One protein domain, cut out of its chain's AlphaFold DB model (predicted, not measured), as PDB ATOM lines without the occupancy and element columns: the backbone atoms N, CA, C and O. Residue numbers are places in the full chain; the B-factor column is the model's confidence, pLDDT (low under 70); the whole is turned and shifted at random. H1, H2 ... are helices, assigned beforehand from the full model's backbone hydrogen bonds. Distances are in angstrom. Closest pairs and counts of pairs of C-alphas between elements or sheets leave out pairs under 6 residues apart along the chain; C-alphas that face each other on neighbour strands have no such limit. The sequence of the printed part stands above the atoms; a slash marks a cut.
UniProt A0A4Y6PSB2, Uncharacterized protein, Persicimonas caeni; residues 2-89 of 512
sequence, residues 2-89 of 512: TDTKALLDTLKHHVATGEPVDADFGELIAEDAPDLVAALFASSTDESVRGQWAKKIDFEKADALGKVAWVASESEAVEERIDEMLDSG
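AT A GLANCE: This is residues 2 to 89 of the 512 residues of an uncharacterized protein of Persicimonas caeni (UniProt A0A4Y6PSB2). The longest helix, H1, begins a row of three helices, H1, H2 and H4, side by side; H3 packs slantwise on H2 and H4, and H5 makes the far end, where residues 83 to 89 stick out. The printed part has 88 residues with five named helices, H1 to H5 in chain order, and no named strand: all helix. It is compact, with a radius of gyration of the C-alphas of 12.8 A, yet elongated, spanning 39 by 23 by 18 A.

IN THESE COORDINATES: H1, residues 4 to 17, is 20.0 A long and begins at C-alpha 4 (9.685, 34.433, 41.462). H2, residues 35 to 42, measures 10.5 A; H3, residues 47 to 54, 10.1 A; H4, residues 64 to 71, 10.7 A. H5, residues 76 to 87, measures 16.8 A and ends at C-alpha 87 (46.154, 35.107, 40.625).

HOW THE PARTS SIT: H1 touches H2 at a steep tilt of 39 degrees, the same way; the closest C-alphas, of Leu 11 and Leu 40, are 6.3 A apart. H2 and H4 are the hubs, touching three helices each. They touch each other at a shallow tilt of 16 degrees, the same way, with the C-alphas of Ala 42 and Ala 69 closest at 3.9 A. H3 touches H2, closest at the C-alphas of Phe 41 and Arg 50, 6.2 A, and H4, closest at those of Ala 54 and Trp 70, 4.8 A. H5 touches H4 with residues 78 to 82 alone, closest at the C-alphas of Val 71 and Val 78, 6.6 A. H1 is apart from H3, H4 and H5. Every O i to N i+4 pair is within hydrogen-bond range in H1, H2, H3, H4 and H5.

THE WHOLE: The two C-alphas farthest apart, of Thr 17 and Gly 89, are 39.8 A apart. The printed part has no cut. The link from H1 to H2, 17 residues, is long. Residue 2 and residues 22 to 33 have pLDDT under 70.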
ATOM      1  N   THR A   2       9.822  31.912  47.795       54.59
ATOM      2  CA  THR A   2       9.481  33.251  47.313       54.59
ATOM      3  C   THR A   2       8.856  33.088  45.929       54.59
ATOM      4  O   THR A   2       9.310  32.249  45.151       54.59
ATOM      5  N   ASP A   3       7.773  33.805  45.655       74.00
ATOM      6  CA  ASP A   3       7.158  33.828  44.331       74.00
ATOM      7  C   ASP A   3       8.110  34.574  43.382       74.00
ATOM      8  O   ASP A   3       8.314  35.777  43.547       74.00
ATOM      9  N   THR A   4       8.738  33.860  42.438       78.12
ATOM     10  CA  THR A   4       9.685  34.433  41.462       78.12
ATOM     11  C   THR A   4       9.078  35.624  40.728       78.12
ATOM     12  O   THR A   4       9.787  36.585  40.442       78.12
ATOM     13  N   LYS A   5       7.760  35.607  40.494       82.00
ATOM     14  CA  LYS A   5       7.054  36.720  39.865       82.00
ATOM     15  C   LYS A   5       7.033  37.963  40.755       82.00
ATOM     16  O   LYS A   5       7.379  39.042  40.303       82.00
ATOM     17  N   ALA A   6       6.705  37.807  42.038       82.88
ATOM     18  CA  ALA A   6       6.689  38.928  42.979       82.88
ATOM     19  C   ALA A   6       8.085  39.548  43.168       82.88
ATOM     20  O   ALA A   6       8.207  40.763  43.334       82.88
ATOM     21  N   LEU A   7       9.139  38.723  43.129       83.38
ATOM     22  CA  LEU A   7      10.516  39.214  43.121       83.38
ATOM     23  C   LEU A   7      10.806  40.021  41.854       83.38
ATOM     24  O   LEU A   7      11.339  41.123  41.956       83.38
ATOM     25  N   LEU A   8      10.455  39.474  40.690       86.81
ATOM     26  CA  LEU A   8      10.671  40.126  39.406       86.81
ATOM     27  C   LEU A   8       9.981  41.495  39.363       86.81
ATOM     28  O   LEU A   8      10.629  42.486  39.050       86.81
ATOM     29  N   ASP A   9       8.712  41.559  39.767       88.00
ATOM     30  CA  ASP A   9       7.944  42.806  39.836       88.00
ATOM     31  C   ASP A   9       8.606  43.829  40.781       88.00
ATOM     32  O   ASP A   9       8.672  45.018  40.472       88.00
ATOM     33  N   THR A  10       9.149  43.370  41.916       88.50
ATOM     34  CA  THR A  10       9.847  44.238  42.884       88.50
ATOM     35  C   THR A  10      11.153  44.790  42.315       88.50
ATOM     36  O   THR A  10      11.427  45.980  42.451       88.50
ATOM     37  N   LEU A  11      11.966  43.941  41.678       88.69
ATOM     38  CA  LEU A  11      13.240  44.347  41.084       88.69
ATOM     39  C   LEU A  11      13.036  45.266  39.882       88.69
ATOM     40  O   LEU A  11      13.760  46.245  39.745       88.69
ATOM     41  N   LYS A  12      12.027  44.995  39.049       90.69
ATOM     42  CA  LYS A  12      11.649  45.884  37.949       90.69
ATOM     43  C   LYS A  12      11.272  47.269  38.464       90.69
ATOM     44  O   LYS A  12      11.842  48.254  38.018       90.69
ATOM     45  N   HIS A  13      10.383  47.340  39.458       89.88
ATOM     46  CA  HIS A  13      10.004  48.612  40.083       89.88
ATOM     47  C   HIS A  13      11.217  49.348  40.665       89.88
ATOM     48  O   HIS A  13      11.345  50.557  40.496       89.88
ATOM     49  N   HIS A  14      12.127  48.625  41.319       90.56
ATOM     50  CA  HIS A  14      13.361  49.195  41.856       90.56
ATOM     51  C   HIS A  14      14.256  49.797  40.770       90.56
ATOM     52  O   HIS A  14      14.640  50.956  40.888       90.56
ATOM     53  N   VAL A  15      14.557  49.038  39.714       90.44
ATOM     54  CA  VAL A  15      15.391  49.512  38.599       90.44
ATOM     55  C   VAL A  15      14.732  50.709  37.905       90.44
ATOM     56  O   VAL A  15      15.412  51.688  37.623       90.44
ATOM     57  N   ALA A  16      13.409  50.676  37.714       90.56
ATOM     58  CA  ALA A  16      12.648  51.750  37.075       90.56
ATOM     59  C   ALA A  16      12.635  53.068  37.867       90.56
ATOM     60  O   ALA A  16      12.624  54.152  37.290       90.56
ATOM     61  N   THR A  17      12.562  52.991  39.198       88.25
ATOM     62  CA  THR A  17      12.302  54.168  40.051       88.25
ATOM     63  C   THR A  17      13.501  54.616  40.879       88.25
ATOM     64  O   THR A  17      13.491  55.721  41.423       88.25
ATOM     65  N   GLY A  18      14.508  53.754  41.034       86.00
ATOM     66  CA  GLY A  18      15.594  53.930  41.994       86.00
ATOM     67  C   GLY A  18      15.142  53.870  43.459       86.00
ATOM     68  O   GLY A  18      15.936  54.167  44.352       86.00
ATOM     69  N   GLU A  19      13.881  53.522  43.748       85.75
ATOM     70  CA  GLU A  19      13.395  53.429  45.126       85.75
ATOM     71  C   GLU A  19      14.068  52.250  45.844       85.75
ATOM     72  O   GLU A  19      14.016  51.127  45.338       85.75
ATOM     73  N   PRO A  20      14.678  52.458  47.024       78.62
ATOM     74  CA  PRO A  20      15.406  51.407  47.726       78.62
ATOM     75  C   PRO A  20      14.485  50.246  48.107       78.62
ATOM     76  O   PRO A  20      13.338  50.440  48.528       78.62
ATOM     77  N   VAL A  21      15.005  49.023  48.006       76.81
ATOM     78  CA  VAL A  21      14.231  47.810  48.286       76.81
ATOM     79  C   VAL A  21      14.426  47.383  49.735       76.81
ATOM     80  O   VAL A  21      15.443  46.799  50.098       76.81
ATOM     81  N   ASP A  22      13.403  47.587  50.564       64.50
ATOM     82  CA  ASP A  22      13.382  47.142  51.971       64.50
ATOM     83  C   ASP A  22      12.979  45.652  52.107       64.50
ATOM     84  O   ASP A  22      12.317  45.236  53.063       64.50
ATOM     85  N   ALA A  23      13.310  44.836  51.099       58.09
ATOM     86  CA  ALA A  23      12.964  43.420  51.047       58.09
ATOM     87  C   ALA A  23      14.172  42.550  51.415       58.09
ATOM     88  O   ALA A  23      15.219  42.596  50.774       58.09
ATOM     89  N   ASP A  24      13.990  41.680  52.410       65.38
ATOM     90  CA  ASP A  24      14.802  40.472  52.521       65.38
ATOM     91  C   ASP A  24      14.385  39.545  51.375       65.38
ATOM     92  O   ASP A  24      13.297  38.962  51.401       65.38
ATOM     93  N   PHE A  25      15.240  39.409  50.358       67.06
ATOM     94  CA  PHE A  25      14.960  38.593  49.169       67.06
ATOM     95  C   PHE A  25      14.814  37.073  49.460       67.06
ATOM     96  O   PHE A  25      14.705  36.267  48.536       67.06
ATOM     97  N   GLY A  26      14.787  36.644  50.731       58.06
ATOM     98  CA  GLY A  26      14.427  35.287  51.166       58.06
ATOM     99  C   GLY A  26      15.414  34.194  50.731       58.06
ATOM    100  O   GLY A  26      16.527  34.484  50.296       58.06
ATOM    101  N   GLU A  27      15.012  32.920  50.843       54.56
ATOM    102  CA  GLU A  27      15.744  31.742  50.322       54.56
ATOM    103  C   GLU A  27      15.642  31.651  48.785       54.56
ATOM    104  O   GLU A  27      15.194  30.640  48.237       54.56
ATOM    105  N   LEU A  28      15.985  32.716  48.060       56.91
ATOM    106  CA  LEU A  28      16.271  32.561  46.640       56.91
ATOM    107  C   LEU A  28      17.553  31.732  46.537       56.91
ATOM    108  O   LEU A  28      18.595  32.145  47.049       56.91
ATOM    109  N   ILE A  29      17.478  30.557  45.914       54.66
ATOM    110  CA  ILE A  29      18.685  29.854  45.479       54.66
ATOM    111  C   ILE A  29      19.152  30.620  44.248       54.66
ATOM    112  O   ILE A  29      18.659  30.406  43.146       54.66
ATOM    113  N   ALA A  30      20.025  31.592  44.482       58.25
ATOM    114  CA  ALA A  30      20.496  32.514  43.462       58.25
ATOM    115  C   ALA A  30      21.261  31.788  42.328       58.25
ATOM    116  O   ALA A  30      21.318  32.294  41.216       58.25
ATOM    117  N   GLU A  31      21.751  30.566  42.589       57.19
ATOM    118  CA  GLU A  31      22.403  29.679  41.609       57.19
ATOM    119  C   GLU A  31      21.463  29.215  40.469       57.19
ATOM    120  O   GLU A  31      21.949  28.929  39.381       57.19
ATOM    121  N   ASP A  32      20.138  29.184  40.685       57.50
ATOM    122  CA  ASP A  32      19.119  28.797  39.683       57.50
ATOM    123  C   ASP A  32      18.220  29.987  39.275       57.50
ATOM    124  O   ASP A  32      17.101  29.807  38.775       57.50
ATOM    125  N   ALA A  33      18.643  31.222  39.564       64.00
ATOM    126  CA  ALA A  33      17.842  32.395  39.246       64.00
ATOM    127  C   ALA A  33      17.697  32.557  37.719       64.00
ATOM    128  O   ALA A  33      18.676  32.390  36.994       64.00
ATOM    129  N   PRO A  34      16.503  32.907  37.208       81.19
ATOM    130  CA  PRO A  34      16.340  33.235  35.794       81.19
ATOM    131  C   PRO A  34      17.293  34.360  35.370       81.19
ATOM    132  O   PRO A  34      17.484  35.300  36.143       81.19
ATOM    133  N   ASP A  35      17.807  34.313  34.133       87.00
ATOM    134  CA  ASP A  35      18.730  35.320  33.571       87.00
ATOM    135  C   ASP A  35      18.248  36.759  33.844       87.00
ATOM    136  O   ASP A  35      19.016  37.614  34.275       87.00
ATOM    137  N   LEU A  36      16.944  37.010  33.679       89.06
ATOM    138  CA  LEU A  36      16.335  38.318  33.923       89.06
ATOM    139  C   LEU A  36      16.466  38.791  35.383       89.06
ATOM    140  O   LEU A  36      16.674  39.973  35.627       89.06
ATOM    141  N   VAL A  37      16.377  37.890  36.366       89.06
ATOM    142  CA  VAL A  37      16.560  38.257  37.780       89.06
ATOM    143  C   VAL A  37      18.003  38.692  38.020       89.06
ATOM    144  O   VAL A  37      18.220  39.751  38.602       89.06
ATOM    145  N   ALA A  38      18.978  37.913  37.542       88.88
ATOM    146  CA  ALA A  38      20.392  38.255  37.678       88.88
ATOM    147  C   ALA A  38      20.727  39.576  36.964       88.88
ATOM    148  O   ALA A  38      21.381  40.436  37.549       88.88
ATOM    149  N   ALA A  39      20.200  39.793  35.756       91.62
ATOM    150  CA  ALA A  39      20.375  41.044  35.022       91.62
ATOM    151  C   ALA A  39      19.799  42.262  35.772       91.62
ATOM    152  O   ALA A  39      20.434  43.315  35.815       91.62
ATOM    153  N   LEU A  40      18.635  42.132  36.419       91.50
ATOM    154  CA  LEU A  40      18.056  43.218  37.222       91.50
ATOM    155  C   LEU A  40      18.863  43.509  38.497       91.50
ATOM    156  O   LEU A  40      18.968  44.666  38.892       91.50
ATOM    157  N   PHE A  41      19.464  42.490  39.120       90.19
ATOM    158  CA  PHE A  41      20.417  42.703  40.216       90.19
ATOM    159  C   PHE A  41      21.678  43.426  39.732       90.19
ATOM    160  O   PHE A  41      22.103  44.379  40.378       90.19
ATOM    161  N   ALA A  42      22.240  43.018  38.591       90.19
ATOM    162  CA  ALA A  42      23.397  43.676  37.985       90.19
ATOM    163  C   ALA A  42      23.111  45.132  37.578       90.19
ATOM    164  O   ALA A  42      23.997  45.974  37.654       90.19
ATOM    165  N   SER A  43      21.873  45.433  37.174       90.94
ATOM    166  CA  SER A  43      21.442  46.783  36.775       90.94
ATOM    167  C   SER A  43      21.075  47.688  37.956       90.94
ATOM    168  O   SER A  43      20.781  48.865  37.760       90.94
ATOM    169  N   SER A  44      21.035  47.157  39.180       88.62
ATOM    170  CA  SER A  44      20.703  47.939  40.370       88.62
ATOM    171  C   SER A  44      21.838  48.898  40.725       88.62
ATOM    172  O   SER A  44      23.006  48.522  40.754       88.62
ATOM    173  N   THR A  45      21.479  50.131  41.077       86.62
ATOM    174  CA  THR A  45      22.404  51.133  41.629       86.62
ATOM    175  C   THR A  45      22.435  51.132  43.164       86.62
ATOM    176  O   THR A  45      23.153  51.924  43.772       86.62
ATOM    177  N   ASP A  46      21.666  50.252  43.817       87.62
ATOM    178  CA  ASP A  46      21.577  50.147  45.275       87.62
ATOM    179  C   ASP A  46      22.520  49.057  45.803       87.62
ATOM    180  O   ASP A  46      22.287  47.853  45.650       87.62
ATOM    181  N   GLU A  47      23.580  49.472  46.500       85.88
ATOM    182  CA  GLU A  47      24.563  48.542  47.068       85.88
ATOM    183  C   GLU A  47      23.952  47.564  48.081       85.88
ATOM    184  O   GLU A  47      24.439  46.447  48.252       85.88
ATOM    185  N   SER A  48      22.849  47.919  48.744       84.44
ATOM    186  CA  SER A  48      22.176  46.984  49.646       84.44
ATOM    187  C   SER A  48      21.544  45.809  48.893       84.44
ATOM    188  O   SER A  48      21.505  44.694  49.421       84.44
ATOM    189  N   VAL A  49      21.098  46.035  47.654       85.38
ATOM    190  CA  VAL A  49      20.527  45.022  46.761       85.38
ATOM    191  C   VAL A  49      21.644  44.143  46.195       85.38
ATOM    192  O   VAL A  49      21.588  42.916  46.343       85.38
ATOM    193  N   ARG A  50      22.711  44.752  45.659       87.19
ATOM    194  CA  ARG A  50      23.892  44.037  45.130       87.19
ATOM    195  C   ARG A  50      24.613  43.223  46.211       87.19
ATOM    196  O   ARG A  50      24.854  42.028  46.046       87.19
ATOM    197  N   GLY A  51      24.834  43.801  47.390       85.69
ATOM    198  CA  GLY A  51      25.466  43.114  48.518       85.69
ATOM    199  C   GLY A  51      24.626  41.978  49.118       85.69
ATOM    200  O   GLY A  51      25.170  41.052  49.726       85.69
ATOM    201  N   GLN A  52      23.295  42.003  48.972       84.38
ATOM    202  CA  GLN A  52      22.443  40.861  49.327       84.38
ATOM    203  C   GLN A  52      22.603  39.701  48.342       84.38
ATOM    204  O   GLN A  52      22.635  38.547  48.778       84.38
ATOM    205  N   TRP A  53      22.713  40.002  47.047       85.81
ATOM    206  CA  TRP A  53      22.978  39.018  46.002       85.81
ATOM    207  C   TRP A  53      24.336  38.344  46.206       85.81
ATOM    208  O   TRP A  53      24.405  37.118  46.326       85.81
ATOM    209  N   ALA A  54      25.393  39.143  46.384       87.38
ATOM    210  CA  ALA A  54      26.756  38.646  46.555       87.38
ATOM    211  C   ALA A  54      26.906  37.676  47.743       87.38
ATOM    212  O   ALA A  54      27.636  36.692  47.664       87.38
ATOM    213  N   LYS A  55      26.153  37.889  48.834       86.19
ATOM    214  CA  LYS A  55      26.143  36.998  50.015       86.19
ATOM    215  C   LYS A  55      25.427  35.663  49.797       86.19
ATOM    216  O   LYS A  55      25.596  34.758  50.615       86.19
ATOM    217  N   LYS A  56      24.568  35.563  48.781       82.50
ATOM    218  CA  LYS A  56      23.724  34.386  48.510       82.50
ATOM    219  C   LYS A  56      24.241  33.531  47.352       82.50
ATOM    220  O   LYS A  56      23.830  32.380  47.242       82.50
ATOM    221  N   ILE A  57      25.117  34.085  46.519       82.38
ATOM    222  CA  ILE A  57      25.707  33.430  45.352       82.38
ATOM    223  C   ILE A  57      27.045  32.784  45.716       82.38
ATOM    224  O   ILE A  57      27.899  33.403  46.345       82.38
ATOM    225  N   ASP A  58      27.243  31.552  45.255       82.69
ATOM    226  CA  ASP A  58      28.568  30.957  45.097       82.69
ATOM    227  C   ASP A  58      29.080  31.287  43.687       82.69
ATOM    228  O   ASP A  58      28.508  30.808  42.703       82.69
ATOM    229  N   PHE A  59      30.124  32.117  43.585       84.31
ATOM    230  CA  PHE A  59      30.652  32.592  42.300       84.31
ATOM    231  C   PHE A  59      30.972  31.434  41.344       84.31
ATOM    232  O   PHE A  59      30.641  31.497  40.165       84.31
ATOM    233  N   GLU A  60      31.539  30.337  41.853       84.06
ATOM    234  CA  GLU A  60      31.959  29.192  41.033       84.06
ATOM    235  C   GLU A  60      30.787  28.426  40.413       84.06
ATOM    236  O   GLU A  60      30.942  27.731  39.406       84.06
ATOM    237  N   LYS A  61      29.607  28.525  41.031       84.00
ATOM    238  CA  LYS A  61      28.390  27.843  40.580       84.00
ATOM    239  C   LYS A  61      27.433  28.759  39.839       84.00
ATOM    240  O   LYS A  61      26.556  28.251  39.144       84.00
ATOM    241  N   ALA A  62      27.581  30.069  40.001       85.19
ATOM    242  CA  ALA A  62      26.794  31.036  39.267       85.19
ATOM    243  C   ALA A  62      27.051  30.914  37.766       85.19
ATOM    244  O   ALA A  62      28.169  30.664  37.302       85.19
ATOM    245  N   ASP A  63      25.993  31.123  36.997       87.38
ATOM    246  CA  ASP A  63      26.127  31.348  35.574       87.38
ATOM    247  C   ASP A  63      26.728  32.740  35.291       87.38
ATOM    248  O   ASP A  63      27.014  33.520  36.201       87.38
ATOM    249  N   ALA A  64      26.954  33.060  34.016       89.38
ATOM    250  CA  ALA A  64      27.641  34.294  33.641       89.38
ATOM    251  C   ALA A  64      26.942  35.573  34.151       89.38
ATOM    252  O   ALA A  64      27.627  36.456  34.654       89.38
ATOM    253  N   LEU A  65      25.607  35.674  34.114       90.00
ATOM    254  CA  LEU A  65      24.918  36.856  34.653       90.00
ATOM    255  C   LEU A  65      24.905  36.887  36.178       90.00
ATOM    256  O   LEU A  65      25.028  37.961  36.764       90.00
ATOM    257  N   GLY A  66      24.786  35.733  36.836       89.94
ATOM    258  CA  GLY A  66      24.916  35.664  38.285       89.94
ATOM    259  C   GLY A  66      26.281  36.163  38.757       89.94
ATOM    260  O   GLY A  66      26.343  36.871  39.765       89.94
ATOM    261  N   LYS A  67      27.343  35.868  37.993       92.12
ATOM    262  CA  LYS A  67      28.697  36.400  38.202       92.12
ATOM    263  C   LYS A  67      28.782  37.906  37.948       92.12
ATOM    264  O   LYS A  67      29.340  38.600  38.789       92.12
ATOM    265  N   VAL A  68      28.187  38.418  36.865       93.06
ATOM    266  CA  VAL A  68      28.111  39.871  36.579       93.06
ATOM    267  C   VAL A  68      27.447  40.620  37.741       93.06
ATOM    268  O   VAL A  68      27.994  41.583  38.265       93.06
ATOM    269  N   ALA A  69      26.299  40.133  38.214       89.25
ATOM    270  CA  ALA A  69      25.607  40.720  39.359       89.25
ATOM    271  C   ALA A  69      26.394  40.592  40.677       89.25
ATOM    272  O   ALA A  69      26.215  41.403  41.584       89.25
ATOM    273  N   TRP A  70      27.248  39.573  40.806       91.75
ATOM    274  CA  TRP A  70      28.102  39.377  41.977       91.75
ATOM    275  C   TRP A  70      29.275  40.365  42.006       91.75
ATOM    276  O   TRP A  70      29.472  41.008  43.035       91.75
ATOM    277  N   VAL A  71      29.998  40.539  40.887       93.25
ATOM    278  CA  VAL A  71      31.131  41.490  40.806       93.25
ATOM    279  C   VAL A  71      30.676  42.944  40.917       93.25
ATOM    280  O   VAL A  71      31.465  43.799  41.290       93.25
ATOM    281  N   ALA A  72      29.397  43.222  40.648       89.56
ATOM    282  CA  ALA A  72      28.816  44.547  40.821       89.56
ATOM    283  C   ALA A  72      28.709  45.005  42.288       89.56
ATOM    284  O   ALA A  72      28.420  46.174  42.518       89.56
ATOM    285  N   SER A  73      28.907  44.131  43.284       88.56
ATOM    286  CA  SER A  73      28.920  44.548  44.693       88.56
ATOM    287  C   SER A  73      30.263  45.163  45.084       88.56
ATOM    288  O   SER A  73      31.309  44.539  44.936       88.56
ATOM    289  N   GLU A  74      30.216  46.335  45.711       84.81
ATOM    290  CA  GLU A  74      31.380  47.104  46.183       84.81
ATOM    291  C   GLU A  74      31.892  46.617  47.556       84.81
ATOM    292  O   GLU A  74      32.255  47.398  48.439       84.81
ATOM    293  N   SER A  75      31.831  45.309  47.811       88.50
ATOM    294  CA  SER A  75      32.256  44.750  49.095       88.50
ATOM    295  C   SER A  75      33.722  44.312  49.059       88.50
ATOM    296  O   SER A  75      34.124  43.589  48.157       88.50
ATOM    297  N   GLU A  76      34.489  44.641  50.102       90.75
ATOM    298  CA  GLU A  76      35.913  44.262  50.239       90.75
ATOM    299  C   GLU A  76      36.146  42.750  50.044       90.75
ATOM    300  O   GLU A  76      37.123  42.332  49.441       90.75
ATOM    301  N   ALA A  77      35.205  41.905  50.480       90.25
ATOM    302  CA  ALA A  77      35.297  40.454  50.297       90.25
ATOM    303  C   ALA A  77      35.126  39.997  48.833       90.25
ATOM    304  O   ALA A  77      35.614  38.929  48.470       90.25
ATOM    305  N   VAL A  78      34.389  40.761  48.020       92.38
ATOM    306  CA  VAL A  78      34.243  40.529  46.573       92.38
ATOM    307  C   VAL A  78      35.527  40.954  45.868       92.38
ATOM    308  O   VAL A  78      36.068  40.163  45.103       92.38
ATOM    309  N   GLU A  79      36.060  42.131  46.201       93.81
ATOM    310  CA  GLU A  79      37.325  42.647  45.660       93.81
ATOM    311  C   GLU A  79      38.508  41.709  45.956       93.81
ATOM    312  O   GLU A  79      39.175  41.253  45.031       93.81
ATOM    313  N   GLU A  80      38.702  41.311  47.223       94.38
ATOM    314  CA  GLU A  80      39.754  40.356  47.615       94.38
ATOM    315  C   GLU A  80      39.647  39.039  46.834       94.38
ATOM    316  O   GLU A  80      40.651  38.432  46.459       94.38
ATOM    317  N   ARG A  81      38.418  38.581  46.573       93.00
ATOM    318  CA  ARG A  81      38.183  37.336  45.844       93.00
ATOM    319  C   ARG A  81      38.436  37.489  44.342       93.00
ATOM    320  O   ARG A  81      38.917  36.532  43.742       93.00
ATOM    321  N   ILE A  82      38.143  38.646  43.747       94.94
ATOM    322  CA  ILE A  82      38.500  38.957  42.354       94.94
ATOM    323  C   ILE A  82      40.021  38.866  42.189       94.94
ATOM    324  O   ILE A  82      40.485  38.121  41.324       94.94
ATOM    325  N   ASP A  83      40.787  39.509  43.072       94.44
ATOM    326  CA  ASP A  83      42.255  39.468  43.045       94.44
ATOM    327  C   ASP A  83      42.801  38.038  43.192       94.44
ATOM    328  O   ASP A  83      43.653  37.600  42.414       94.44
ATOM    329  N   GLU A  84      42.261  37.253  44.133       94.31
ATOM    330  CA  GLU A  84      42.631  35.840  44.286       94.31
ATOM    331  C   GLU A  84      42.406  35.020  43.004       94.31
ATOM    332  O   GLU A  84      43.177  34.102  42.712       94.31
ATOM    333  N   MET A  85      41.334  35.311  42.262       93.31
ATOM    334  CA  MET A  85      40.970  34.590  41.041       93.31
ATOM    335  C   MET A  85      41.827  34.992  39.838       93.31
ATOM    336  O   MET A  85      42.193  34.137  39.019       93.31
ATOM    337  N   LEU A  86      42.194  36.272  39.751       93.88
ATOM    338  CA  LEU A  86      43.184  36.757  38.789       93.88
ATOM    339  C   LEU A  86      44.520  36.021  38.999       93.88
ATOM    340  O   LEU A  86      45.102  35.505  38.042       93.88
ATOM    341  N   ASP A  87      44.935  35.838  40.255       92.56
ATOM    342  CA  ASP A  87      46.154  35.107  40.625       92.56
ATOM    343  C   ASP A  87      46.077  33.579  40.433       92.56
ATOM    344  O   ASP A  87      47.110  32.913  40.286       92.56
ATOM    345  N   SER A  88      44.878  32.982  40.430       88.62
ATOM    346  CA  SER A  88      44.693  31.522  40.372       88.62
ATOM    347  C   SER A  88      44.568  30.941  38.961       88.62
ATOM    348  O   SER A  88      44.357  29.733  38.817       88.62
ATOM    349  N   GLY A  89      44.741  31.764  37.922       83.62
ATOM    350  CA  GLY A  89      44.665  31.344  36.517       83.62
ATOM    351  C   GLY A  89      43.258  31.400  35.917       83.62
ATOM    352  O   GLY A  89      43.016  30.774  34.886       83.62
TER     353      GLY A  89